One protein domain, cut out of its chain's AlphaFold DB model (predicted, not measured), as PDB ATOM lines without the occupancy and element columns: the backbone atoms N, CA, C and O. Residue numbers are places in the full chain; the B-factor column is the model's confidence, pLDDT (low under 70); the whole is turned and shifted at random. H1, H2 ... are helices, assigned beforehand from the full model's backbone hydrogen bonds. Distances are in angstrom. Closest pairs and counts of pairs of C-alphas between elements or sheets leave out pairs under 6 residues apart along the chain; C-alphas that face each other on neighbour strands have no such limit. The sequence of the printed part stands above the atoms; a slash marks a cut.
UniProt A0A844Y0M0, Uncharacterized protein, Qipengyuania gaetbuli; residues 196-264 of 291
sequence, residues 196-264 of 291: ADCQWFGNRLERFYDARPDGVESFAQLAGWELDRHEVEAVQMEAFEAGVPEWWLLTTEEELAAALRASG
ATOM      1  N   ALA A 196      37.634  -4.286 -10.099       54.97
ATOM      2  CA  ALA A 196      37.547  -3.647  -8.786       54.97
ATOM      3  C   ALA A 196      38.930  -3.318  -8.196       54.97
ATOM      4  O   ALA A 196      39.079  -2.317  -7.504       54.97
ATOM      5  N   ASP A 197      39.954  -4.088  -8.565       55.12
ATOM      6  CA  ASP A 197      41.319  -3.964  -8.048       55.12
ATOM      7  C   ASP A 197      42.221  -3.096  -8.947       55.12
ATOM      8  O   ASP A 197      43.394  -2.853  -8.661       55.12
ATOM      9  N   CYS A 198      41.685  -2.608 -10.073       58.66
ATOM     10  CA  CYS A 198      42.446  -1.834 -11.042       58.66
ATOM     11  C   CYS A 198      42.748  -0.421 -10.517       58.66
ATOM     12  O   CYS A 198      41.834   0.384 -10.326       58.66
ATOM     13  N   GLN A 199      44.035  -0.093 -10.368       57.09
ATOM     14  CA  GLN A 199      44.506   1.215  -9.891       57.09
ATOM     15  C   GLN A 199      44.692   2.268 -10.998       57.09
ATOM     16  O   GLN A 199      45.233   3.351 -10.760       57.09
ATOM     17  N   TRP A 200      44.240   1.982 -12.224       55.88
ATOM     18  CA  TRP A 200      44.253   2.967 -13.304       55.88
ATOM     19  C   TRP A 200      43.326   4.145 -12.976       55.88
ATOM     20  O   TRP A 200      42.195   3.948 -12.532       55.88
ATOM     21  N   PHE A 201      43.801   5.368 -13.225       48.91
ATOM     22  CA  PHE A 201      43.153   6.596 -12.754       48.91
ATOM     23  C   PHE A 201      41.676   6.715 -13.156       48.91
ATOM     24  O   PHE A 201      40.859   7.099 -12.328       48.91
ATOM     25  N   GLY A 202      41.296   6.361 -14.387       50.03
ATOM     26  CA  GLY A 202      39.889   6.462 -14.787       50.03
ATOM     27  C   GLY A 202      38.985   5.379 -14.187       50.03
ATOM     28  O   GLY A 202      37.836   5.683 -13.909       50.03
ATOM     29  N   ASN A 203      39.497   4.179 -13.887       58.16
ATOM     30  CA  ASN A 203      38.713   3.131 -13.215       58.16
ATOM     31  C   ASN A 203      38.519   3.464 -11.728       58.16
ATOM     32  O   ASN A 203      37.458   3.212 -11.170       58.16
ATOM     33  N   ARG A 204      39.529   4.074 -11.089       68.38
ATOM     34  CA  ARG A 204      39.404   4.642  -9.735       68.38
ATOM     35  C   ARG A 204      38.337   5.732  -9.691       68.38
ATOM     36  O   ARG A 204      37.477   5.712  -8.820       68.38
ATOM     37  N   LEU A 205      38.376   6.632 -10.675       59.22
ATOM     38  CA  LEU A 205      37.430   7.733 -10.795       59.22
ATOM     39  C   LEU A 205      35.992   7.246 -11.025       59.22
ATOM     40  O   LEU A 205      35.075   7.767 -10.403       59.22
ATOM     41  N   GLU A 206      35.802   6.235 -11.872       62.03
ATOM     42  CA  GLU A 206      34.496   5.608 -12.112       62.03
ATOM     43  C   GLU A 206      33.925   4.993 -10.827       62.03
ATOM     44  O   GLU A 206      32.828   5.363 -10.422       62.03
ATOM     45  N   ARG A 207      34.709   4.181 -10.099       74.94
ATOM     46  CA  ARG A 207      34.278   3.604  -8.809       74.94
ATOM     47  C   ARG A 207      33.905   4.666  -7.778       74.94
ATOM     48  O   ARG A 207      32.936   4.489  -7.052       74.94
ATOM     49  N   PHE A 208      34.678   5.744  -7.706       80.88
ATOM     50  CA  PHE A 208      34.396   6.864  -6.814       80.88
ATOM     51  C   PHE A 208      33.061   7.540  -7.140       80.88
ATOM     52  O   PHE A 208      32.262   7.792  -6.239       80.88
ATOM     53  N   TYR A 209      32.806   7.822  -8.419       76.12
ATOM     54  CA  TYR A 209      31.551   8.441  -8.833       76.12
ATOM     55  C   TYR A 209      30.352   7.508  -8.649       76.12
ATOM     56  O   TYR A 209      29.322   7.970  -8.166       76.12
ATOM     57  N   ASP A 210      30.498   6.220  -8.963       77.44
ATOM     58  CA  ASP A 210      29.439   5.216  -8.809       77.44
ATOM     59  C   ASP A 210      29.111   4.930  -7.337       77.44
ATOM     60  O   ASP A 210      27.965   4.652  -6.992       77.44
ATOM     61  N   ALA A 211      30.110   5.002  -6.451       83.62
ATOM     62  CA  ALA A 211      29.917   4.811  -5.017       83.62
ATOM     63  C   ALA A 211      29.322   6.042  -4.317       83.62
ATOM     64  O   ALA A 211      28.925   5.948  -3.151       83.62
ATOM     65  N   ARG A 212      29.292   7.206  -4.982       88.50
ATOM     66  CA  ARG A 212      28.757   8.428  -4.386       88.50
ATOM     67  C   ARG A 212      27.234   8.309  -4.242       88.50
ATOM     68  O   ARG A 212      26.570   8.066  -5.244       88.50
ATOM     69  N   PRO A 213      26.655   8.516  -3.043       88.38
ATOM     70  CA  PRO A 213      25.215   8.354  -2.866       88.38
ATOM     71  C   PRO A 213      24.396   9.346  -3.699       88.38
ATOM     72  O   PRO A 213      24.758  10.518  -3.830       88.38
ATOM     73  N   ASP A 214      23.256   8.892  -4.211       81.88
ATOM     74  CA  ASP A 214      22.325   9.748  -4.944       81.88
ATOM     75  C   ASP A 214      21.702  10.822  -4.038       81.88
ATOM     76  O   ASP A 214      21.384  10.589  -2.873       81.88
ATOM     77  N   GLY A 215      21.475  12.016  -4.595       81.31
ATOM     78  CA  GLY A 215      20.766  13.105  -3.910       81.31
ATOM     79  C   GLY A 215      21.587  13.884  -2.878       81.31
ATOM     80  O   GLY A 215      21.045  14.793  -2.250       81.31
ATOM     81  N   VAL A 216      22.877  13.572  -2.719       87.56
ATOM     82  CA  VAL A 216      23.797  14.372  -1.897       87.56
ATOM     83  C   VAL A 216      24.206  15.656  -2.614       87.56
ATOM     84  O   VAL A 216      24.136  15.767  -3.842       87.56
ATOM     85  N   GLU A 217      24.652  16.642  -1.841       82.75
ATOM     86  CA  GLU A 217      25.129  17.908  -2.384       82.75
ATOM     87  C   GLU A 217      26.284  17.688  -3.370       82.75
ATOM     88  O   GLU A 217      27.248  16.960  -3.116       82.75
ATOM     89  N   SER A 218      26.196  18.324  -4.535       82.88
ATOM     90  CA  SER A 218      27.281  18.309  -5.516       82.88
ATOM     91  C   SER A 218      28.531  18.981  -4.944       82.88
ATOM     92  O   SER A 218      28.446  19.824  -4.054       82.88
ATOM     93  N   PHE A 219      29.709  18.686  -5.501       79.25
ATOM     94  CA  PHE A 219      30.957  19.309  -5.034       79.25
ATOM     95  C   PHE A 219      30.914  20.840  -5.091       79.25
ATOM     96  O   PHE A 219      31.514  21.504  -4.261       79.25
ATOM     97  N   ALA A 220      30.192  21.408  -6.063       72.81
ATOM     98  CA  ALA A 220      30.020  22.853  -6.172       72.81
ATOM     99  C   ALA A 220      29.133  23.429  -5.056       72.81
ATOM    100  O   ALA A 220      29.351  24.561  -4.640       72.81
ATOM    101  N   GLN A 221      28.144  22.668  -4.580       80.69
ATOM    102  CA  GLN A 221      27.304  23.068  -3.449       80.69
ATOM    103  C   GLN A 221      28.085  22.977  -2.136       80.69
ATOM    104  O   GLN A 221      28.072  23.933  -1.371       80.69
ATOM    105  N   LEU A 222      28.836  21.889  -1.944       84.62
ATOM    106  CA  LEU A 222      29.697  21.684  -0.774       84.62
ATOM    107  C   LEU A 222      30.838  22.704  -0.687       84.62
ATOM    108  O   LEU A 222      31.152  23.191   0.390       84.62
ATOM    109  N   ALA A 223      31.441  23.060  -1.823       79.62
ATOM    110  CA  ALA A 223      32.507  24.057  -1.861       79.62
ATOM    111  C   ALA A 223      32.011  25.481  -1.551       79.62
ATOM    112  O   ALA A 223      32.773  26.328  -1.076       79.62
ATOM    113  N   GLY A 224      30.734  25.760  -1.834       85.75
ATOM    114  CA  GLY A 224      30.143  27.080  -1.662       85.75
ATOM    115  C   GLY A 224      30.933  28.166  -2.400       85.75
ATOM    116  O   GLY A 224      31.199  28.061  -3.596       85.75
ATOM    117  N   TRP A 225      31.288  29.229  -1.676       74.94
ATOM    118  CA  TRP A 225      32.085  30.356  -2.187       74.94
ATOM    119  C   TRP A 225      33.512  30.388  -1.635       74.94
ATOM    120  O   TRP A 225      34.318  31.206  -2.077       74.94
ATOM    121  N   GLU A 226      33.793  29.559  -0.633       71.81
ATOM    122  CA  GLU A 226      35.002  29.645   0.186       71.81
ATOM    123  C   GLU A 226      36.062  28.632  -0.247       71.81
ATOM    124  O   GLU A 226      37.252  28.931  -0.167       71.81
ATOM    125  N   LEU A 227      35.640  27.470  -0.753       71.44
ATOM    126  CA  LEU A 227      36.526  26.382  -1.159       71.44
ATOM    127  C   LEU A 227      36.539  26.212  -2.681       71.44
ATOM    128  O   LEU A 227      35.594  26.585  -3.385       71.44
ATOM    129  N   ASP A 228      37.601  25.601  -3.210       72.19
ATOM    130  CA  ASP A 228      37.617  25.162  -4.601       72.19
ATOM    131  C   ASP A 228      36.941  23.789  -4.733       72.19
ATOM    132  O   ASP A 228      37.272  22.821  -4.051       72.19
ATOM    133  N   ARG A 229      35.990  23.668  -5.663       68.81
ATOM    134  CA  ARG A 229      35.253  22.410  -5.881       68.81
ATOM    135  C   ARG A 229      36.154  21.218  -6.226       68.81
ATOM    136  O   ARG A 229      35.744  20.084  -6.004       68.81
ATOM    137  N   HIS A 230      37.318  21.455  -6.840       67.62
ATOM    138  CA  HIS A 230      38.255  20.392  -7.197       67.62
ATOM    139  C   HIS A 230      39.101  19.961  -5.998       67.62
ATOM    140  O   HIS A 230      39.559  18.823  -5.979       67.62
ATOM    141  N   GLU A 231      39.270  20.827  -4.997       67.50
ATOM    142  CA  GLU A 231      39.854  20.459  -3.702       67.50
ATOM    143  C   GLU A 231      38.877  19.582  -2.913       67.50
ATOM    144  O   GLU A 231      39.266  18.508  -2.466       67.50
ATOM    145  N   VAL A 232      37.589  19.952  -2.868       76.12
ATOM    146  CA  VAL A 232      36.531  19.104  -2.283       76.12
ATOM    147  C   VAL A 232      36.480  17.734  -2.973       76.12
ATOM    148  O   VAL A 232      36.461  16.699  -2.315       76.12
ATOM    149  N   GLU A 233      36.509  17.702  -4.308       85.12
ATOM    150  CA  GLU A 233      36.541  16.455  -5.087       85.12
ATOM    151  C   GLU A 233      37.778  15.590  -4.773       85.12
ATOM    152  O   GLU A 233      37.659  14.371  -4.653       85.12
ATOM    153  N   ALA A 234      38.956  16.203  -4.605       72.69
ATOM    154  CA  ALA A 234      40.188  15.493  -4.264       72.69
ATOM    155  C   ALA A 234      40.160  14.924  -2.836       72.69
ATOM    156  O   ALA A 234      40.518  13.763  -2.640       72.69
ATOM    157  N   VAL A 235      39.674  15.706  -1.868       83.94
ATOM    158  CA  VAL A 235      39.494  15.285  -0.470       83.94
ATOM    159  C   VAL A 235      38.551  14.085  -0.376       83.94
ATOM    160  O   VAL A 235      38.856  13.100   0.296       83.94
ATOM    161  N   GLN A 236      37.422  14.131  -1.088       90.19
ATOM    162  CA  GLN A 236      36.452  13.035  -1.091       90.19
ATOM    163  C   GLN A 236      36.992  11.779  -1.778       90.19
ATOM    164  O   GLN A 236      36.709  10.674  -1.319       90.19
ATOM    165  N   MET A 237      37.780  11.932  -2.847       83.12
ATOM    166  CA  MET A 237      38.447  10.806  -3.508       83.12
ATOM    167  C   MET A 237      39.405  10.088  -2.554       83.12
ATOM    168  O   MET A 237      39.370   8.864  -2.448       83.12
ATOM    169  N   GLU A 238      40.237  10.840  -1.834       80.06
ATOM    170  CA  GLU A 238      41.194  10.269  -0.884       80.06
ATOM    171  C   GLU A 238      40.484   9.594   0.300       80.06
ATOM    172  O   GLU A 238      40.834   8.477   0.684       80.06
ATOM    173  N   ALA A 239      39.426  10.219   0.822       84.19
ATOM    174  CA  ALA A 239      38.577   9.630   1.855       84.19
ATOM    175  C   ALA A 239      37.919   8.314   1.409       84.19
ATOM    176  O   ALA A 239      37.905   7.340   2.165       84.19
ATOM    177  N   PHE A 240      37.389   8.279   0.184       90.31
ATOM    178  CA  PHE A 240      36.776   7.093  -0.412       90.31
ATOM    179  C   PHE A 240      37.780   5.941  -0.521       90.31
ATOM    180  O   PHE A 240      37.489   4.817  -0.111       90.31
ATOM    181  N   GLU A 241      38.982   6.221  -1.020       82.69
ATOM    182  CA  GLU A 241      40.034   5.213  -1.189       82.69
ATOM    183  C   GLU A 241      40.596   4.703   0.138       82.69
ATOM    184  O   GLU A 241      41.021   3.550   0.226       82.69
ATOM    185  N   ALA A 242      40.554   5.532   1.178       82.25
ATOM    186  CA  ALA A 242      40.896   5.145   2.538       82.25
ATOM    187  C   ALA A 242      39.751   4.436   3.289       82.25
ATOM    188  O   ALA A 242      39.932   4.043   4.443       82.25
ATOM    189  N   GLY A 243      38.577   4.269   2.667       86.00
ATOM    190  CA  GLY A 243      37.422   3.604   3.278       86.00
ATOM    191  C   GLY A 243      36.794   4.390   4.433       86.00
ATOM    192  O   GLY A 243      36.208   3.797   5.339       86.00
ATOM    193  N   VAL A 244      36.929   5.718   4.431       89.19
ATOM    194  CA  VAL A 244      36.356   6.582   5.467       89.19
ATOM    195  C   VAL A 244      34.819   6.541   5.387       89.19
ATOM    196  O   VAL A 244      34.257   6.709   4.301       89.19
ATOM    197  N   PRO A 245      34.103   6.323   6.509       89.25
ATOM    198  CA  PRO A 245      32.644   6.384   6.512       89.25
ATOM    199  C   PRO A 245      32.165   7.802   6.184       89.25
ATOM    200  O   PRO A 245      32.785   8.778   6.593       89.25
ATOM    201  N   GLU A 246      31.056   7.910   5.447       92.38
ATOM    202  CA  GLU A 246      30.464   9.201   5.054       92.38
ATOM    203  C   GLU A 246      31.443  10.141   4.321       92.38
ATOM    204  O   GLU A 246      31.318  11.365   4.372       92.38
ATOM    205  N   TRP A 247      32.404   9.566   3.588       94.25
ATOM    206  CA  TRP A 247      33.447  10.282   2.845       94.25
ATOM    207  C   TRP A 247      32.921  11.414   1.946       94.25
ATOM    208  O   TRP A 247      33.621  12.397   1.727       94.25
ATOM    209  N   TRP A 248      31.683  11.312   1.449       93.62
ATOM    210  CA  TRP A 248      31.041  12.303   0.573       93.62
ATOM    211  C   TRP A 248      30.672  13.624   1.273       93.62
ATOM    212  O   TRP A 248      30.218  14.551   0.595       93.62
ATOM    213  N   LEU A 249      30.836  13.718   2.599       94.31
ATOM    214  CA  LEU A 249      30.616  14.935   3.391       94.31
ATOM    215  C   LEU A 249      31.888  15.760   3.609       94.31
ATOM    216  O   LEU A 249      31.793  16.925   3.978       94.31
ATOM    217  N   LEU A 250      33.068  15.174   3.399       91.62
ATOM    218  CA  LEU A 250      34.332  15.851   3.679       91.62
ATOM    219  C   LEU A 250      34.616  16.909   2.615       91.62
ATOM    220  O   LEU A 250      34.451  16.662   1.416       91.62
ATOM    221  N   THR A 251      35.042  18.090   3.053       91.69
ATOM    222  CA  THR A 251      35.283  19.238   2.168       91.69
ATOM    223  C   THR A 251      36.691  19.802   2.284       91.69
ATOM    224  O   THR A 251      37.168  20.427   1.339       91.69
ATOM    225  N   THR A 252      37.384  19.539   3.394       89.25
ATOM    226  CA  THR A 252      38.724  20.077   3.668       89.25
ATOM    227  C   THR A 252      39.745  18.993   4.023       89.25
ATOM    228  O   THR A 252      39.405  17.923   4.532       89.25
ATOM    229  N   GLU A 253      41.031  19.288   3.804       77.50
ATOM    230  CA  GLU A 253      42.135  18.398   4.198       77.50
ATOM    231  C   GLU A 253      42.187  18.164   5.720       77.50
ATOM    232  O   GLU A 253      42.583  17.090   6.174       77.50
ATOM    233  N   GLU A 254      41.758  19.140   6.527       87.81
ATOM    234  CA  GLU A 254      41.721  19.016   7.988       87.81
ATOM    235  C   GLU A 254      40.681  17.988   8.451       87.81
ATOM    236  O   GLU A 254      40.975  17.152   9.313       87.81
ATOM    237  N   GLU A 255      39.486  18.016   7.852       89.75
ATOM    238  CA  GLU A 255      38.418  17.042   8.104       89.75
ATOM    239  C   GLU A 255      38.850  15.632   7.687       89.75
ATOM    240  O   GLU A 255      38.668  14.680   8.450       89.75
ATOM    241  N   LEU A 256      39.503  15.500   6.529       80.50
ATOM    242  CA  LEU A 256      40.080  14.239   6.064       80.50
ATOM    243  C   LEU A 256      41.144  13.707   7.026       80.50
ATOM    244  O   LEU A 256      41.076  12.556   7.455       80.50
ATOM    245  N   ALA A 257      42.103  14.541   7.427       80.12
ATOM    246  CA  ALA A 257      43.145  14.144   8.365       80.12
ATOM    247  C   ALA A 257      42.574  13.761   9.743       80.12
ATOM    248  O   ALA A 257      43.135  12.915  10.446       80.12
ATOM    249  N   ALA A 258      41.476  14.387  10.177       88.88
ATOM    250  CA  ALA A 258      40.752  13.986  11.380       88.88
ATOM    251  C   ALA A 258      40.057  12.625  11.200       88.88
ATOM    252  O   ALA A 258      40.201  11.756  12.063       88.88
ATOM    253  N   ALA A 259      39.380  12.417  10.070       85.25
ATOM    254  CA  ALA A 259      38.679  11.176   9.766       85.25
ATOM    255  C   ALA A 259      39.641   9.984   9.628       85.25
ATOM    256  O   ALA A 259      39.428   8.955  10.263       85.25
ATOM    257  N   LEU A 260      40.767  10.142   8.926       79.62
ATOM    258  CA  LEU A 260      41.798   9.103   8.793       79.62
ATOM    259  C   LEU A 260      42.411   8.702  10.141       79.62
ATOM    260  O   LEU A 260      42.674   7.524  10.378       79.62
ATOM    261  N   ARG A 261      42.607   9.662  11.055       85.50
ATOM    262  CA  ARG A 261      43.064   9.371  12.427       85.50
ATOM    263  C   ARG A 261      42.021   8.600  13.232       85.50
ATOM    264  O   ARG A 261      42.400   7.749  14.031       85.50
ATOM    265  N   ALA A 262      40.737   8.889  13.031       80.75
ATOM    266  CA  ALA A 262      39.649   8.157  13.670       80.75
ATOM    267  C   ALA A 262      39.509   6.729  13.105       80.75
ATOM    268  O   ALA A 262      39.298   5.791  13.871       80.75
ATOM    269  N   SER A 263      39.698   6.551  11.795       67.06
ATOM    270  CA  SER A 263      39.638   5.255  11.105       67.06
ATOM    271  C   SER A 263      40.870   4.374  11.359       67.06
ATOM    272  O   SER A 263      40.740   3.158  11.473       67.06
ATOM    273  N   GLY A 264      42.059   4.965  11.511       55.66
ATOM    274  CA  GLY A 264      43.317   4.253  11.781       55.66
ATOM    275  C   GLY A 264      43.493   3.745  13.221       55.66
ATOM    276  O   GLY A 264      44.540   3.183  13.539       55.66
TER     277      GLY A 264
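Overview. This is residues 196 to 264 of the 291 residues of an uncharacterized protein of Qipengyuania gaetbuli (UniProt A0A844Y0M0). Two helices, H3 and H4, run side by side the same way, and the long link between them, residues 242 to 252, folds back from the end of H3 to the start of H4. On the other side of H3 from H4, helix H1 stands crosswise near the last residues of H3, while the short H2 sits by the first residues of H3, and residues 197 to 203 stick out at the first end of the printed part. The printed part has 69 residues with four named helices, in the order H1, H2, H3, H4, and no named strand: the class is all helix. It is compact, with a radius of gyration of the C-alphas of 11.9 A, and spans 35 by 26 by 20 A.

Arrangement. From the first residue onward, H1, residues 201 to 211, is reached first, then H2, residues 219 to 223. H1 and H2 are apart. H3, residues 229 to 241, is the hub, the helix that touches most others. H1 and H3 only just touch, with 3 pairs of C-alphas within 8 A, the closest those of Phe 208 and Met 237 at 6.5 A; H3 does so with residues 237 to 240 alone. Their lines are about perpendicular, at 86 degrees. H2 touches H3, which takes part with residues 229 to 233 alone; the closest C-alphas, those of Ala 223 and Arg 229, are 5.1 A apart. H4, residues 253 to 263, touches residues 235 to 239 of H3 alone, the closest C-alphas being those of Val 235 and Glu 253 at 6.2 A. H3 and H4 run the same way at a shallow tilt of 12 degrees. H4 is apart from H1 and from H2. In H1, H2, H3 and H4 every O i to N i+4 pair is within hydrogen-bond range.

Along the chain. H1 begins at C-alpha 201, (43.153, 6.596, -12.754), and measures 15.4 A from first to last C-alpha. H2, residues 219 to 223, is the short one. H3 runs 18.5 A from C-alpha 229 at (35.253, 22.410, -5.881) to C-alpha 241. H4 measures 15.1 A and ends at C-alpha 263, (39.638, 5.255, 11.105).

Size, cuts and confidence. The two C-alphas farthest apart, those of Asp 197 and Trp 225, are 36.0 A apart. The printed part has no cut. The link from H1 to H2 is short, that from H2 to H3 tight, and that from H3 to H4 long, with 11 residues. The mean pLDDT of the printed part is 77.9; residues 196 to 206, 229 to 231 and 263 to 264 are under 70.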